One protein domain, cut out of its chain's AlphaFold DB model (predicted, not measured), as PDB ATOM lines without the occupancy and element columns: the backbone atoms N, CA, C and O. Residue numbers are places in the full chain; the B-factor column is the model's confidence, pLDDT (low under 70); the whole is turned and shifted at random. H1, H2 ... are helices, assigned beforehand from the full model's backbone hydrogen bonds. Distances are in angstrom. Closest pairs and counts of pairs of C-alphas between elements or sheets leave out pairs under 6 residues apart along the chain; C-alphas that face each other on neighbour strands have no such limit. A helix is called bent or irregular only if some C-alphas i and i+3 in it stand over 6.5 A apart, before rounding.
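What this domain is: This is residues 18 to 57 of the 176 residues of a protein of Leptolyngbya sp. PCC 7376 (UniProt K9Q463). One long helix, H1, sticks out as an arm with residues 18 to 30, and beyond a short link comes a small uneven helix, H2, followed by a tail without a named element, residues 50 to 57. The two helices are strung one after the other and do not pack together. The printed part has 40 residues, with two named helices, H1 then H2, and no named strand; the class is all helix. It is only just extended, close to loose, with a radius of gyration of the C-alphas of 13.7 A and spans of 44 by 22 by 9 A.

Where its parts are: H1, residues 18 to 36, begins at C-alpha 18 (18.124, 21.599, -22.505) and measures 26.9 A. H2, residues 43 to 49, ends at C-alpha 49 (16.769, 51.910, -36.581) and measures 9.8 A. H2 is irregular: C-alphas 44 and 47 are 7.2 A apart.

How they stand to each other: H1 and H2 are apart, joined by a short link of six residues. Residues 18 to 30 of H1 stand free. In H1 every O i to N i+4 pair is within hydrogen-bond range; in H2 1 of 3 is, beside 3 of 4 O i to N i+3 pairs.

The domain as a whole: The two C-alphas farthest apart, those of Arg 18 and Pro 57, are 45.3 A apart. The printed part has no cut, and no printed residue is under 70 in pLDDT.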
ATOM      1  N   ARG A  18      16.882  21.853 -21.751       85.56
ATOM      2  CA  ARG A  18      18.124  21.599 -22.505       85.56
ATOM      3  C   ARG A  18      17.969  21.875 -24.000       85.56
ATOM      4  O   ARG A  18      18.873  22.441 -24.597       85.56
ATOM      5  N   LEU A  19      16.834  21.497 -24.588       88.69
ATOM      6  CA  LEU A  19      16.517  21.789 -25.989       88.69
ATOM      7  C   LEU A  19      16.412  23.295 -26.241       88.69
ATOM      8  O   LEU A  19      17.035  23.792 -27.173       88.69
ATOM      9  N   ILE A  20      15.695  24.026 -25.386       90.12
ATOM     10  CA  ILE A  20      15.579  25.486 -25.467       90.12
ATOM     11  C   ILE A  20      16.961  26.129 -25.329       90.12
ATOM     12  O   ILE A  20      17.320  26.965 -26.147       90.12
ATOM     13  N   ALA A  21      17.769  25.707 -24.352       90.44
ATOM     14  CA  ALA A  21      19.115  26.244 -24.168       90.44
ATOM     15  C   ALA A  21      20.021  26.000 -25.389       90.44
ATOM     16  O   ALA A  21      20.734  26.908 -25.806       90.44
ATOM     17  N   LEU A  22      19.967  24.806 -25.994       91.06
ATOM     18  CA  LEU A  22      20.717  24.494 -27.217       91.06
ATOM     19  C   LEU A  22      20.257  25.342 -28.408       91.06
ATOM     20  O   LEU A  22      21.097  25.818 -29.168       91.06
ATOM     21  N   LEU A  23      18.948  25.567 -28.550       92.31
ATOM     22  CA  LEU A  23      18.394  26.428 -29.597       92.31
ATOM     23  C   LEU A  23      18.787  27.894 -29.399       92.31
ATOM     24  O   LEU A  23      19.186  28.542 -30.360       92.31
ATOM     25  N   LEU A  24      18.730  28.409 -28.168       91.75
ATOM     26  CA  LEU A  24      19.143  29.779 -27.857       91.75
ATOM     27  C   LEU A  24      20.643  29.981 -28.090       91.75
ATOM     28  O   LEU A  24      21.038  30.974 -28.692       91.75
ATOM     29  N   PHE A  25      21.478  29.033 -27.659       91.69
ATOM     30  CA  PHE A  25      22.926  29.127 -27.830       91.69
ATOM     31  C   PHE A  25      23.337  28.989 -29.301       91.69
ATOM     32  O   PHE A  25      24.118  29.795 -29.805       91.69
ATOM     33  N   GLY A  26      22.766  28.015 -30.017       92.50
ATOM     34  CA  GLY A  26      22.978  27.855 -31.456       92.50
ATOM     35  C   GLY A  26      22.469  29.056 -32.256       92.50
ATOM     36  O   GLY A  26      23.166  29.542 -33.144       92.50
ATOM     37  N   GLY A  27      21.297  29.583 -31.894       92.62
ATOM     38  CA  GLY A  27      20.724  30.788 -32.486       92.62
ATOM     39  C   GLY A  27      21.598  32.019 -32.264       92.62
ATOM     40  O   GLY A  27      21.866  32.742 -33.219       92.62
ATOM     41  N   ALA A  28      22.118  32.220 -31.050       92.81
ATOM     42  CA  ALA A  28      23.035  33.317 -30.750       92.81
ATOM     43  C   ALA A  28      24.332  33.215 -31.566       92.81
ATOM     44  O   ALA A  28      24.737  34.192 -32.191       92.81
ATOM     45  N   ILE A  29      24.957  32.031 -31.626       93.00
ATOM     46  CA  ILE A  29      26.168  31.816 -32.438       93.00
ATOM     47  C   ILE A  29      25.892  32.121 -33.913       93.00
ATOM     48  O   ILE A  29      26.661  32.842 -34.547       93.00
ATOM     49  N   SER A  30      24.788  31.601 -34.452       94.06
ATOM     50  CA  SER A  30      24.405  31.852 -35.841       94.06
ATOM     51  C   SER A  30      24.132  33.334 -36.092       94.06
ATOM     52  O   SER A  30      24.549  33.856 -37.119       94.06
ATOM     53  N   TYR A  31      23.467  34.019 -35.162       94.12
ATOM     54  CA  TYR A  31      23.202  35.450 -35.249       94.12
ATOM     55  C   TYR A  31      24.504  36.256 -35.320       94.12
ATOM     56  O   TYR A  31      24.689  37.034 -36.252       94.12
ATOM     57  N   PHE A  32      25.449  36.016 -34.405       91.88
ATOM     58  CA  PHE A  32      26.743  36.706 -34.424       91.88
ATOM     59  C   PHE A  32      27.545  36.417 -35.699       91.88
ATOM     60  O   PHE A  32      28.224  37.308 -36.208       91.88
ATOM     61  N   ALA A  33      27.450  35.203 -36.247       92.88
ATOM     62  CA  ALA A  33      28.065  34.877 -37.530       92.88
ATOM     63  C   ALA A  33      27.436  35.667 -38.693       92.88
ATOM     64  O   ALA A  33      28.167  36.163 -39.549       92.88
ATOM     65  N   LEU A  34      26.109  35.829 -38.703       92.81
ATOM     66  CA  LEU A  34      25.393  36.604 -39.721       92.81
ATOM     67  C   LEU A  34      25.686  38.106 -39.622       92.81
ATOM     68  O   LEU A  34      25.934  38.735 -40.647       92.81
ATOM     69  N   VAL A  35      25.735  38.666 -38.410       88.50
ATOM     70  CA  VAL A  35      26.153  40.063 -38.194       88.50
ATOM     71  C   VAL A  35      27.587  40.273 -38.674       88.50
ATOM     72  O   VAL A  35      27.856  41.211 -39.415       88.50
ATOM     73  N   LYS A  36      28.511  39.359 -38.344       87.31
ATOM     74  CA  LYS A  36      29.903  39.429 -38.819       87.31
ATOM     75  C   LYS A  36      30.014  39.365 -40.349       87.31
ATOM     76  O   LYS A  36      30.959  39.904 -40.915       87.31
ATOM     77  N   ALA A  37      29.074  38.698 -41.007       85.19
ATOM     78  CA  ALA A  37      28.994  38.615 -42.458       85.19
ATOM     79  C   ALA A  37      28.230  39.793 -43.103       85.19
ATOM     80  O   ALA A  37      28.001  39.750 -44.308       85.19
ATOM     81  N   ASN A  38      27.828  40.819 -42.337       79.00
ATOM     82  CA  ASN A  38      26.969  41.929 -42.780       79.00
ATOM     83  C   ASN A  38      25.625  41.475 -43.388       79.00
ATOM     84  O   ASN A  38      25.057  42.160 -44.232       79.00
ATOM     85  N   LEU A  39      25.108  40.317 -42.962       82.56
ATOM     86  CA  LEU A  39      23.815  39.779 -43.410       82.56
ATOM     87  C   LEU A  39      22.657  40.172 -42.481       82.56
ATOM     88  O   LEU A  39      21.498  40.056 -42.869       82.56
ATOM     89  N   LEU A  40      22.957  40.599 -41.252       86.69
ATOM     90  CA  LEU A  40      21.983  41.071 -40.269       86.69
ATOM     91  C   LEU A  40      22.520  42.298 -39.533       86.69
ATOM     92  O   LEU A  40      23.721  42.397 -39.288       86.69
ATOM     93  N   MET A  41      21.613  43.182 -39.118       86.31
ATOM     94  CA  MET A  41      21.950  44.314 -38.257       86.31
ATOM     95  C   MET A  41      22.258  43.875 -36.807       86.31
ATOM     96  O   MET A  41      21.627  42.937 -36.292       86.31
ATOM     97  N   PRO A  42      23.190  44.552 -36.113       88.56
ATOM     98  CA  PRO A  42      23.412  44.392 -34.677       88.56
ATOM     99  C   PRO A  42      22.171  44.758 -33.840       88.56
ATOM    100  O   PRO A  42      21.533  45.780 -34.070       88.56
ATOM    101  N   LEU A  43      21.852  43.974 -32.799       87.31
ATOM    102  CA  LEU A  43      20.728  44.267 -31.890       87.31
ATOM    103  C   LEU A  43      20.928  45.591 -31.137       87.31
ATOM    104  O   LEU A  43      19.956  46.199 -30.702       87.31
ATOM    105  N   SER A  44      22.178  46.034 -30.981       87.69
ATOM    106  CA  SER A  44      22.519  47.327 -30.386       87.69
ATOM    107  C   SER A  44      22.031  48.517 -31.210       87.69
ATOM    108  O   SER A  44      21.806  49.572 -30.634       87.69
ATOM    109  N   GLU A  45      21.836  48.348 -32.519       88.19
ATOM    110  CA  GLU A  45      21.388  49.412 -33.427       88.19
ATOM    111  C   GLU A  45      19.855  49.510 -33.506       88.19
ATOM    112  O   GLU A  45      19.320  50.476 -34.040       88.19
ATOM    113  N   ILE A  46      19.115  48.546 -32.940       88.44
ATOM    114  CA  ILE A  46      17.640  48.523 -32.958       88.44
ATOM    115  C   ILE A  46      17.010  49.828 -32.450       88.44
ATOM    116  O   ILE A  46      16.079  50.304 -33.099       88.44
ATOM    117  N   PRO A  47      17.447  50.431 -31.325       89.75
ATOM    118  CA  PRO A  47      16.837  51.670 -30.854       89.75
ATOM    119  C   PRO A  47      16.939  52.821 -31.858       89.75
ATOM    120  O   PRO A  47      15.996  53.602 -31.953       89.75
ATOM    121  N   GLU A  48      18.041  52.902 -32.609       86.50
ATOM    122  CA  GLU A  48      18.262  53.914 -33.649       86.50
ATOM    123  C   GLU A  48      17.443  53.589 -34.901       86.50
ATOM    124  O   GLU A  48      16.665  54.419 -35.361       86.50
ATOM    125  N   VAL A  49      17.517  52.348 -35.391       88.25
ATOM    126  CA  VAL A  49      16.769  51.910 -36.581       88.25
ATOM    127  C   VAL A  49      15.260  52.056 -36.401       88.25
ATOM    128  O   VAL A  49      14.564  52.429 -37.336       88.25
ATOM    129  N   PHE A  50      14.727  51.775 -35.213       88.88
ATOM    130  CA  PHE A  50      13.291  51.884 -34.940       88.88
ATOM    131  C   PHE A  50      12.896  53.191 -34.244       88.88
ATOM    132  O   PHE A  50      11.752  53.315 -33.808       88.88
ATOM    133  N   CYS A  51      13.813  54.157 -34.131       87.56
ATOM    134  CA  CYS A  51      13.576  55.449 -33.485       87.56
ATOM    135  C   CYS A  51      12.910  55.342 -32.097       87.56
ATOM    136  O   CYS A  51      12.005  56.110 -31.771       87.56
ATOM    137  N   LEU A  52      13.333  54.382 -31.264       87.88
ATOM    138  CA  LEU A  52      12.709  54.119 -29.957       87.88
ATOM    139  C   LEU A  52      13.063  55.167 -28.887       87.88
ATOM    140  O   LEU A  52      12.355  55.271 -27.887       87.88
ATOM    141  N   LEU A  53      14.165  55.903 -29.073       82.00
ATOM    142  CA  LEU A  53      14.663  56.921 -28.138       82.00
ATOM    143  C   LEU A  53      14.685  58.311 -28.791       82.00
ATOM    144  O   LEU A  53      14.013  59.220 -28.312       82.00
ATOM    145  N   SER A  54      15.421  58.461 -29.896       73.44
ATOM    146  CA  SER A  54      15.510  59.692 -30.693       73.44
ATOM    147  C   SER A  54      16.135  59.385 -32.055       73.44
ATOM    148  O   SER A  54      17.144  58.688 -32.113       73.44
ATOM    149  N   CYS A  55      15.557  59.921 -33.127       78.25
ATOM    150  CA  CYS A  55      16.152  59.946 -34.463       78.25
ATOM    151  C   CYS A  55      16.374  61.409 -34.823       78.25
ATOM    152  O   CYS A  55      15.428  62.099 -35.204       78.25
ATOM    153  N   GLU A  56      17.594  61.900 -34.623       75.50
ATOM    154  CA  GLU A  56      17.974  63.208 -35.146       75.50
ATOM    155  C   GLU A  56      18.455  63.031 -36.588       75.50
ATOM    156  O   GLU A  56      19.220  62.101 -36.856       75.50
ATOM    157  N   PRO A  57      17.982  63.866 -37.528       75.44
ATOM    158  CA  PRO A  57      18.456  63.808 -38.899       75.44
ATOM    159  C   PRO A  57      19.953  64.118 -38.934       75.44
ATOM    160  O   PRO A  57      20.426  65.022 -38.245       75.44
TER     161      PRO A  57